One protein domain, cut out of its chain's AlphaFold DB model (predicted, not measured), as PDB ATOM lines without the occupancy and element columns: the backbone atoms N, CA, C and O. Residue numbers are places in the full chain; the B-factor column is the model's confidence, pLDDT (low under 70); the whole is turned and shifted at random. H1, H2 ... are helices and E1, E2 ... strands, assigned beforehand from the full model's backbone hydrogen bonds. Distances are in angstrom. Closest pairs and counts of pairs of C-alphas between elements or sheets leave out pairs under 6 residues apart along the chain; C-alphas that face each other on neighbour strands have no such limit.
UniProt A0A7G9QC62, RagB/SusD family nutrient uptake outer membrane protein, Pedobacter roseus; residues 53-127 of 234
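AT A GLANCE: This is residues 53 to 127 of the 234 residues of the protein "RagB/SusD family nutrient uptake outer membrane protein" of Pedobacter roseus (UniProt A0A7G9QC62). This domain has little regular structure: an elongated body, mostly loop, with the small E1-E2 hairpin near its middle, H1 toward the end where residues 53 and 127 lie, and H2 and H3 toward the other. The printed part has 75 residues, 20 of them in named elements, ordered H1, H2, H3, E1, E2, and the class is mixed. It is compact, with a radius of gyration of the C-alphas of 12.8 A and spans of 41 by 24 by 20 A.

HOW THE PARTS SIT: E1, residues 106 to 108, and E2, residues 116 to 118, form an antiparallel hairpin at 141 degrees; N 107 and O 117 are 2.9 A apart, within hydrogen-bond range. The closest C-alphas of H1, residues 65 to 69, and E2 are those of Tyr 69 and Phe 117, 6.7 A. H2, residues 89 to 92, and H3, residues 100 to 104, are close but not clearly touching, the closest C-alphas being those of Tyr 92 and Gln 102, 6.7 A. H1 and H3 have every O i to N i+4 pair within hydrogen-bond range; H2 is too short for one.

IN THESE COORDINATES: H1 begins at C-alpha 65 (-11.870, -50.384, -4.544) and spans 6.1 A, H2 4.8 A, H3 5.3 A and E1 7.2 A. E2 spans 7.1 A, ending at C-alpha 118 (-7.004, -44.040, -11.664).

THE WHOLE: The farthest C-alphas, Gln 55 and Thr 97, are 41.2 A apart. The printed part has no cut, H1 to H2 is a long link, and no printed residue is under 70 in pLDDT.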
ATOM      1  N   ASN A  53      -8.917 -49.025   7.423       89.12
ATOM      2  CA  ASN A  53      -7.662 -49.307   8.094       89.12
ATOM      3  C   ASN A  53      -7.322 -50.798   7.919       89.12
ATOM      4  O   ASN A  53      -8.077 -51.563   7.324       89.12
ATOM      5  N   GLU A  54      -6.174 -51.212   8.440       87.06
ATOM      6  CA  GLU A  54      -5.696 -52.595   8.325       87.06
ATOM      7  C   GLU A  54      -6.608 -53.613   9.030       87.06
ATOM      8  O   GLU A  54      -6.623 -54.789   8.679       87.06
ATOM      9  N   GLN A  55      -7.406 -53.165  10.000       86.69
ATOM     10  CA  GLN A  55      -8.314 -53.998  10.788       86.69
ATOM     11  C   GLN A  55      -9.747 -54.020  10.232       86.69
ATOM     12  O   GLN A  55     -10.529 -54.891  10.601       86.69
ATOM     13  N   SER A  56     -10.119 -53.087   9.348       81.56
ATOM     14  CA  SER A  56     -11.501 -52.886   8.893       81.56
ATOM     15  C   SER A  56     -11.904 -53.778   7.721       81.56
ATOM     16  O   SER A  56     -12.903 -53.489   7.071       81.56
ATOM     17  N   ASN A  57     -11.132 -54.836   7.442       80.62
ATOM     18  CA  ASN A  57     -11.284 -55.680   6.258       80.62
ATOM     19  C   ASN A  57     -11.506 -54.827   5.000       80.62
ATOM     20  O   ASN A  57     -12.570 -54.864   4.383       80.62
ATOM     21  N   ALA A  58     -10.498 -54.029   4.640       82.81
ATOM     22  CA  ALA A  58     -10.585 -53.032   3.573       82.81
ATOM     23  C   ALA A  58     -10.732 -53.611   2.148       82.81
ATOM     24  O   ALA A  58     -10.499 -52.932   1.147       82.81
ATOM     25  N   GLY A  59     -11.113 -54.884   2.047       81.38
ATOM     26  CA  GLY A  59     -11.344 -55.579   0.797       81.38
ATOM     27  C   GLY A  59     -10.063 -56.019   0.095       81.38
ATOM     28  O   GLY A  59     -10.099 -56.241  -1.111       81.38
ATOM     29  N   THR A  60      -8.942 -56.140   0.820       83.12
ATOM     30  CA  THR A  60      -7.593 -56.428   0.284       83.12
ATOM     31  C   THR A  60      -7.519 -57.702  -0.558       83.12
ATOM     32  O   THR A  60      -6.690 -57.793  -1.459       83.12
ATOM     33  N   SER A  61      -8.385 -58.683  -0.292       76.25
ATOM     34  CA  SER A  61      -8.470 -59.938  -1.054       76.25
ATOM     35  C   SER A  61      -9.715 -60.038  -1.949       76.25
ATOM     36  O   SER A  61      -9.816 -60.965  -2.749       76.25
ATOM     37  N   ASN A  62     -10.672 -59.116  -1.825       79.06
ATOM     38  CA  ASN A  62     -12.005 -59.202  -2.433       79.06
ATOM     39  C   ASN A  62     -12.533 -57.824  -2.884       79.06
ATOM     40  O   ASN A  62     -11.925 -57.218  -3.764       79.06
ATOM     41  N   ASP A  63     -13.667 -57.357  -2.350       81.44
ATOM     42  CA  ASP A  63     -14.495 -56.285  -2.922       81.44
ATOM     43  C   ASP A  63     -14.015 -54.854  -2.590       81.44
ATOM     44  O   ASP A  63     -14.806 -53.913  -2.512       81.44
ATOM     45  N   GLY A  64     -12.711 -54.672  -2.369       90.50
ATOM     46  CA  GLY A  64     -12.104 -53.363  -2.123       90.50
ATOM     47  C   GLY A  64     -11.917 -52.563  -3.414       90.50
ATOM     48  O   GLY A  64     -11.583 -53.124  -4.455       90.50
ATOM     49  N   LEU A  65     -12.067 -51.234  -3.359       94.38
ATOM     50  CA  LEU A  65     -11.870 -50.384  -4.544       94.38
ATOM     51  C   LEU A  65     -10.447 -50.517  -5.106       94.38
ATOM     52  O   LEU A  65     -10.286 -50.759  -6.298       94.38
ATOM     53  N   ALA A  66      -9.414 -50.462  -4.262       94.75
ATOM     54  CA  ALA A  66      -8.044 -50.683  -4.727       94.75
ATOM     55  C   ALA A  66      -7.853 -52.076  -5.353       94.75
ATOM     56  O   ALA A  66      -7.117 -52.218  -6.323       94.75
ATOM     57  N   THR A  67      -8.591 -53.091  -4.899       94.31
ATOM     58  CA  THR A  67      -8.537 -54.432  -5.493       94.31
ATOM     59  C   THR A  67      -9.022 -54.447  -6.943       94.31
ATOM     60  O   THR A  67      -8.442 -55.152  -7.764       94.31
ATOM     61  N   PHE A  68     -10.039 -53.655  -7.289       94.62
ATOM     62  CA  PHE A  68     -10.546 -53.563  -8.662       94.62
ATOM     63  C   PHE A  68      -9.769 -52.571  -9.541       94.62
ATOM     64  O   PHE A  68      -9.657 -52.790 -10.744       94.62
ATOM     65  N   TYR A  69      -9.256 -51.478  -8.971       96.12
ATOM     66  CA  TYR A  69      -8.761 -50.329  -9.740       96.12
ATOM     67  C   TYR A  69      -7.239 -50.135  -9.711       96.12
ATOM     68  O   TYR A  69      -6.717 -49.431 -10.577       96.12
ATOM     69  N   ALA A  70      -6.516 -50.708  -8.746       96.38
ATOM     70  CA  ALA A  70      -5.064 -50.576  -8.682       96.38
ATOM     71  C   ALA A  70      -4.357 -51.604  -9.583       96.38
ATOM     72  O   ALA A  70      -4.840 -52.721  -9.779       96.38
ATOM     73  N   SER A  71      -3.215 -51.190 -10.137       96.75
ATOM     74  CA  SER A  71      -2.317 -52.009 -10.945       96.75
ATOM     75  C   SER A  71      -0.873 -51.519 -10.811       96.75
ATOM     76  O   SER A  71      -0.303 -50.926 -11.730       96.75
ATOM     77  N   TYR A  72      -0.267 -51.740  -9.646       96.69
ATOM     78  CA  TYR A  72       1.153 -51.449  -9.440       96.69
ATOM     79  C   TYR A  72       1.850 -52.533  -8.624       96.69
ATOM     80  O   TYR A  72       1.207 -53.231  -7.846       96.69
ATOM     81  N   GLN A  73       3.167 -52.661  -8.774       96.06
ATOM     82  CA  GLN A  73       3.965 -53.565  -7.941       96.06
ATOM     83  C   GLN A  73       4.350 -52.888  -6.623       96.06
ATOM     84  O   GLN A  73       4.879 -51.775  -6.604       96.06
ATOM     85  N   ASN A  74       4.091 -53.559  -5.503       92.56
ATOM     86  CA  ASN A  74       4.545 -53.115  -4.190       92.56
ATOM     87  C   ASN A  74       6.060 -53.345  -4.004       92.56
ATOM     88  O   ASN A  74       6.734 -53.951  -4.836       92.56
ATOM     89  N   ALA A  75       6.598 -52.893  -2.869       92.12
ATOM     90  CA  ALA A  75       8.029 -52.992  -2.568       92.12
ATOM     91  C   ALA A  75       8.575 -54.432  -2.484       92.12
ATOM     92  O   ALA A  75       9.785 -54.625  -2.562       92.12
ATOM     93  N   THR A  76       7.715 -55.443  -2.330       93.69
ATOM     94  CA  THR A  76       8.110 -56.860  -2.334       93.69
ATOM     95  C   THR A  76       7.903 -57.523  -3.699       93.69
ATOM     96  O   THR A  76       7.992 -58.743  -3.798       93.69
ATOM     97  N   GLY A  77       7.590 -56.747  -4.743       91.62
ATOM     98  CA  GLY A  77       7.351 -57.237  -6.102       91.62
ATOM     99  C   GLY A  77       5.982 -57.888  -6.320       91.62
ATOM    100  O   GLY A  77       5.771 -58.503  -7.359       91.62
ATOM    101  N   GLY A  78       5.062 -57.788  -5.355       93.19
ATOM    102  CA  GLY A  78       3.698 -58.302  -5.492       93.19
ATOM    103  C   GLY A  78       2.762 -57.270  -6.115       93.19
ATOM    104  O   GLY A  78       2.862 -56.081  -5.812       93.19
ATOM    105  N   ASP A  79       1.828 -57.722  -6.945       94.19
ATOM    106  CA  ASP A  79       0.830 -56.845  -7.555       94.19
ATOM    107  C   ASP A  79      -0.182 -56.338  -6.519       94.19
ATOM    108  O   ASP A  79      -0.722 -57.094  -5.705       94.19
ATOM    109  N   VAL A  80      -0.455 -55.037  -6.560       92.38
ATOM    110  CA  VAL A  80      -1.521 -54.391  -5.798       92.38
ATOM    111  C   VAL A  80      -2.752 -54.277  -6.678       92.38
ATOM    112  O   VAL A  80      -2.763 -53.525  -7.652       92.38
ATOM    113  N   GLY A  81      -3.785 -55.019  -6.285       93.56
ATOM    114  CA  GLY A  81      -5.041 -55.121  -7.015       93.56
ATOM    115  C   GLY A  81      -4.980 -56.086  -8.199       93.56
ATOM    116  O   GLY A  81      -3.926 -56.561  -8.610       93.56
ATOM    117  N   ARG A  82      -6.159 -56.416  -8.728       93.62
ATOM    118  CA  ARG A  82      -6.355 -57.286  -9.899       93.62
ATOM    119  C   ARG A  82      -6.492 -56.502 -11.202       93.62
ATOM    120  O   ARG A  82      -6.526 -57.109 -12.274       93.62
ATOM    121  N   ALA A  83      -6.567 -55.170 -11.106       94.62
ATOM    122  CA  ALA A  83      -6.656 -54.275 -12.251       94.62
ATOM    123  C   ALA A  83      -7.884 -54.543 -13.151       94.62
ATOM    124  O   ALA A  83      -7.806 -54.460 -14.375       94.62
ATOM    125  N   ASP A  84      -9.029 -54.883 -12.553       94.50
ATOM    126  CA  ASP A  84     -10.263 -55.243 -13.261       94.50
ATOM    127  C   ASP A  84     -10.862 -54.064 -14.063       94.50
ATOM    128  O   ASP A  84     -11.516 -54.279 -15.086       94.50
ATOM    129  N   ALA A  85     -10.631 -52.818 -13.627       94.75
ATOM    130  CA  ALA A  85     -11.198 -51.615 -14.239       94.75
ATOM    131  C   ALA A  85     -10.124 -50.584 -14.633       94.75
ATOM    132  O   ALA A  85      -9.549 -49.896 -13.788       94.75
ATOM    133  N   LEU A  86      -9.908 -50.442 -15.943       96.38
ATOM    134  CA  LEU A  86      -8.954 -49.502 -16.537       96.38
ATOM    135  C   LEU A  86      -9.611 -48.176 -16.935       96.38
ATOM    136  O   LEU A  86     -10.823 -48.077 -17.160       96.38
ATOM    137  N   VAL A  87      -8.779 -47.152 -17.098       97.62
ATOM    138  CA  VAL A  87      -9.149 -45.902 -17.750       97.62
ATOM    139  C   VAL A  87      -9.227 -46.089 -19.253       97.62
ATOM    140  O   VAL A  87      -8.281 -46.515 -19.912       97.62
ATOM    141  N   ASN A  88     -10.390 -45.750 -19.807       94.94
ATOM    142  CA  ASN A  88     -10.603 -45.756 -21.242       94.94
ATOM    143  C   ASN A  88      -9.707 -44.702 -21.919       94.94
ATOM    144  O   ASN A  88      -9.713 -43.535 -21.531       94.94
ATOM    145  N   THR A  89      -8.986 -45.093 -22.971       96.44
ATOM    146  CA  THR A  89      -8.045 -44.214 -23.683       96.44
ATOM    147  C   THR A  89      -8.711 -42.970 -24.277       96.44
ATOM    148  O   THR A  89      -8.111 -41.901 -24.273       96.44
ATOM    149  N   THR A  90      -9.961 -43.056 -24.744       96.06
ATOM    150  CA  THR A  90     -10.705 -41.880 -25.230       96.06
ATOM    151  C   THR A  90     -10.978 -40.891 -24.100       96.06
ATOM    152  O   THR A  90     -10.831 -39.690 -24.307       96.06
ATOM    153  N   PHE A  91     -11.318 -41.370 -22.898       96.69
ATOM    154  CA  PHE A  91     -11.459 -40.500 -21.727       96.69
ATOM    155  C   PHE A  91     -10.112 -39.894 -21.316       96.69
ATOM    156  O   PHE A  91     -10.026 -38.679 -21.145       96.69
ATOM    157  N   TYR A  92      -9.050 -40.703 -21.253       98.06
ATOM    158  CA  TYR A  92      -7.692 -40.224 -20.975       98.06
ATOM    159  C   TYR A  92      -7.245 -39.130 -21.959       98.06
ATOM    160  O   TYR A  92      -6.695 -38.119 -21.543       98.06
ATOM    161  N   ASN A  93      -7.548 -39.274 -23.251       97.62
ATOM    162  CA  ASN A  93      -7.201 -38.289 -24.280       97.62
ATOM    163  C   ASN A  93      -8.139 -37.067 -24.326       97.62
ATOM    164  O   ASN A  93      -7.899 -36.149 -25.103       97.62
ATOM    165  N   SER A  94      -9.216 -37.040 -23.531       97.31
ATOM    166  CA  SER A  94     -10.170 -35.916 -23.489       97.31
ATOM    167  C   SER A  94      -9.739 -34.770 -22.563       97.31
ATOM    168  O   SER A  94     -10.376 -33.707 -22.514       97.31
ATOM    169  N   PHE A  95      -8.683 -34.984 -21.778       98.44
ATOM    170  CA  PHE A  95      -8.120 -33.964 -20.906       98.44
ATOM    171  C   PHE A  95      -7.429 -32.862 -21.718       98.44
ATOM    172  O   PHE A  95      -6.908 -33.093 -22.806       98.44
ATOM    173  N   GLU A  96      -7.486 -31.634 -21.202       98.06
ATOM    174  CA  GLU A  96      -6.790 -30.506 -21.827       98.06
ATOM    175  C   GLU A  96      -5.280 -30.671 -21.613       98.06
ATOM    176  O   GLU A  96      -4.847 -31.221 -20.601       98.06
ATOM    177  N   THR A  97      -4.461 -30.179 -22.544       97.50
ATOM    178  CA  THR A  97      -3.005 -30.192 -22.369       97.50
ATOM    179  C   THR A  97      -2.620 -29.460 -21.080       97.50
ATOM    180  O   THR A  97      -2.963 -28.293 -20.903       97.50
ATOM    181  N   GLY A  98      -1.890 -30.144 -20.197       96.56
ATOM    182  CA  GLY A  98      -1.475 -29.608 -18.898       96.56
ATOM    183  C   GLY A  98      -2.473 -29.835 -17.757       96.56
ATOM    184  O   GLY A  98      -2.189 -29.414 -16.638       96.56
ATOM    185  N   ASP A  99      -3.603 -30.512 -17.997       98.69
ATOM    186  CA  ASP A  99      -4.550 -30.866 -16.936       98.69
ATOM    187  C   ASP A  99      -3.924 -31.879 -15.966       98.69
ATOM    188  O   ASP A  99      -3.661 -33.037 -16.305       98.69
ATOM    189  N   LYS A 100      -3.723 -31.445 -14.723       98.69
ATOM    190  CA  LYS A 100      -3.111 -32.244 -13.662       98.69
ATOM    191  C   LYS A 100      -3.925 -33.469 -13.271       98.69
ATOM    192  O   LYS A 100      -3.370 -34.418 -12.729       98.69
ATOM    193  N   ARG A 101      -5.223 -33.530 -13.575       98.56
ATOM    194  CA  ARG A 101      -6.001 -34.765 -13.370       98.56
ATOM    195  C   ARG A 101      -5.513 -35.880 -14.294       98.56
ATOM    196  O   ARG A 101      -5.451 -37.030 -13.876       98.56
ATOM    197  N   GLN A 102      -5.091 -35.540 -15.512       98.25
ATOM    198  CA  GLN A 102      -4.517 -36.508 -16.444       98.25
ATOM    199  C   GLN A 102      -3.118 -36.957 -16.014       98.25
ATOM    200  O   GLN A 102      -2.801 -38.139 -16.113       98.25
ATOM    201  N   THR A 103      -2.276 -36.026 -15.561       97.19
ATOM    202  CA  THR A 103      -0.847 -36.289 -15.313       97.19
ATOM    203  C   THR A 103      -0.533 -36.713 -13.879       97.19
ATOM    204  O   THR A 103       0.460 -37.400 -13.653       97.19
ATOM    205  N   GLU A 104      -1.359 -36.330 -12.903       97.69
ATOM    206  CA  GLU A 104      -1.148 -36.632 -11.484       97.69
ATOM    207  C   GLU A 104      -2.121 -37.699 -10.967       97.69
ATOM    208  O   GLU A 104      -1.704 -38.539 -10.168       97.69
ATOM    209  N   MET A 105      -3.381 -37.712 -11.432       98.31
ATOM    210  CA  MET A 105      -4.434 -38.617 -10.928       98.31
ATOM    211  C   MET A 105      -4.658 -39.872 -11.778       98.31
ATOM    212  O   MET A 105      -5.418 -40.751 -11.369       98.31
ATOM    213  N   ILE A 106      -3.986 -39.996 -12.920       98.38
ATOM    214  CA  ILE A 106      -3.964 -41.207 -13.743       98.38
ATOM    215  C   ILE A 106      -2.506 -41.648 -13.892       98.38
ATOM    216  O   ILE A 106      -1.610 -40.817 -14.016       98.38
ATOM    217  N   TYR A 107      -2.256 -42.953 -13.834       97.75
ATOM    218  CA  TYR A 107      -0.920 -43.531 -13.980       97.75
ATOM    219  C   TYR A 107      -0.931 -44.708 -14.952       97.75
ATOM    220  O   TYR A 107      -1.972 -45.325 -15.187       97.75
ATOM    221  N   GLU A 108       0.233 -45.013 -15.515       97.81
ATOM    222  CA  GLU A 108       0.442 -46.236 -16.283       97.81
ATOM    223  C   GLU A 108       0.716 -47.404 -15.334       97.81
ATOM    224  O   GLU A 108       1.627 -47.351 -14.507       97.81
ATOM    225  N   GLY A 109      -0.102 -48.448 -15.436       97.12
ATOM    226  CA  GLY A 109      -0.007 -49.625 -14.587       97.12
ATOM    227  C   GLY A 109       1.223 -50.466 -14.913       97.12
ATOM    228  O   GLY A 109       1.518 -50.730 -16.080       97.12
ATOM    229  N   ASN A 110       1.910 -50.914 -13.864       96.12
ATOM    230  CA  ASN A 110       3.071 -51.802 -13.943       96.12
ATOM    231  C   ASN A 110       2.917 -53.079 -13.096       96.12
ATOM    232  O   ASN A 110       3.889 -53.813 -12.942       96.12
ATOM    233  N   GLY A 111       1.725 -53.316 -12.536       95.88
ATOM    234  CA  GLY A 111       1.378 -54.526 -11.788       95.88
ATOM    235  C   GLY A 111       0.641 -55.555 -12.645       95.88
ATOM    236  O   GLY A 111       1.052 -55.858 -13.764       95.88
ATOM    237  N   ALA A 112      -0.500 -56.037 -12.139       95.44
ATOM    238  CA  ALA A 112      -1.273 -57.129 -12.739       95.44
ATOM    239  C   ALA A 112      -1.661 -56.902 -14.215       95.44
ATOM    240  O   ALA A 112      -1.816 -57.863 -14.974       95.44
ATOM    241  N   ARG A 113      -1.849 -55.644 -14.637       96.56
ATOM    242  CA  ARG A 113      -2.136 -55.265 -16.030       96.56
ATOM    243  C   ARG A 113      -1.469 -53.946 -16.415       96.56
ATOM    244  O   ARG A 113      -1.358 -53.031 -15.600       96.56
ATOM    245  N   THR A 114      -1.119 -53.813 -17.691       96.25
ATOM    246  CA  THR A 114      -0.673 -52.545 -18.287       96.25
ATOM    247  C   THR A 114      -1.860 -51.706 -18.771       96.25
ATOM    248  O   THR A 114      -2.959 -52.223 -18.981       96.25
ATOM    249  N   GLY A 115      -1.647 -50.399 -18.947       97.06
ATOM    250  CA  GLY A 115      -2.669 -49.434 -19.371       97.06
ATOM    251  C   GLY A 115      -2.835 -48.291 -18.372       97.06
ATOM    252  O   GLY A 115      -2.055 -48.170 -17.435       97.06
ATOM    253  N   PHE A 116      -3.840 -47.440 -18.574       98.31
ATOM    254  CA  PHE A 116      -4.089 -46.292 -17.699       98.31
ATOM    255  C   PHE A 116      -5.006 -46.669 -16.532       98.31
ATOM    256  O   PHE A 116      -6.046 -47.292 -16.740       98.31
ATOM    257  N   PHE A 117      -4.658 -46.252 -15.316       98.25
ATOM    258  CA  PHE A 117      -5.403 -46.531 -14.085       98.25
ATOM    259  C   PHE A 117      -5.603 -45.261 -13.262       98.25
ATOM    260  O   PHE A 117      -4.758 -44.369 -13.254       98.25
ATOM    261  N   THR A 118      -6.727 -45.176 -12.549       97.69
ATOM    262  CA  THR A 118      -7.004 -44.040 -11.664       97.69
ATOM    263  C   THR A 118      -6.232 -44.174 -10.354       97.69
ATOM    264  O   THR A 118      -6.200 -45.240  -9.739       97.69
ATOM    265  N   LYS A 119      -5.655 -43.074  -9.870       97.12
ATOM    266  CA  LYS A 119      -5.107 -42.991  -8.516       97.12
ATOM    267  C   LYS A 119      -6.184 -42.765  -7.460       97.12
ATOM    268  O   LYS A 119      -5.880 -42.890  -6.284       97.12
ATOM    269  N   LYS A 120      -7.442 -42.464  -7.787       97.00
ATOM    270  CA  LYS A 120      -8.457 -42.250  -6.733       97.00
ATOM    271  C   LYS A 120      -8.591 -43.464  -5.808       97.00
ATOM    272  O   LYS A 120      -8.691 -43.305  -4.598       97.00
ATOM    273  N   TRP A 121      -8.441 -44.662  -6.373       95.88
ATOM    274  CA  TRP A 121      -8.553 -45.949  -5.688       95.88
ATOM    275  C   TRP A 121      -7.221 -46.711  -5.704       95.88
ATOM    276  O   TRP A 121      -7.125 -47.802  -6.257       95.88
ATOM    277  N   TYR A 122      -6.171 -46.095  -5.154       93.56
ATOM    278  CA  TYR A 122      -4.797 -46.602  -5.257       93.56
ATOM    279  C   TYR A 122      -4.391 -47.516  -4.093       93.56
ATOM    280  O   TYR A 122      -3.780 -48.552  -4.319       93.56
ATOM    281  N   SER A 123      -4.743 -47.165  -2.853       92.19
ATOM    282  CA  SER A 123      -4.372 -47.926  -1.652       92.19
ATOM    283  C   SER A 123      -5.594 -48.554  -0.989       92.19
ATOM    284  O   SER A 123      -6.668 -47.956  -0.950       92.19
ATOM    285  N   PHE A 124      -5.425 -49.749  -0.420       92.50
ATOM    286  CA  PHE A 124      -6.493 -50.449   0.300       92.50
ATOM    287  C   PHE A 124      -6.978 -49.684   1.533       92.50
ATOM    288  O   PHE A 124      -8.153 -49.743   1.873       92.50
ATOM    289  N   TYR A 125      -6.080 -48.975   2.216       93.06
ATOM    290  CA  TYR A 125      -6.349 -48.423   3.548       93.06
ATOM    291  C   TYR A 125      -6.662 -46.927   3.551       93.06
ATOM    292  O   TYR A 125      -6.785 -46.331   4.629       93.06
ATOM    293  N   ASP A 126      -6.782 -46.329   2.367       94.19
ATOM    294  CA  ASP A 126      -7.317 -44.985   2.206       94.19
ATOM    295  C   ASP A 126      -8.818 -44.999   2.497       94.19
ATOM    296  O   ASP A 126      -9.542 -45.920   2.111       94.19
ATOM    297  N   ASN A 127      -9.308 -43.964   3.179       95.50
ATOM    298  CA  ASN A 127     -10.750 -43.817   3.337       95.50
ATOM    299  C   ASN A 127     -11.399 -43.617   1.967       95.50
ATOM    300  O   ASN A 127     -10.800 -43.019   1.080       95.50
TER     301      ASN A 127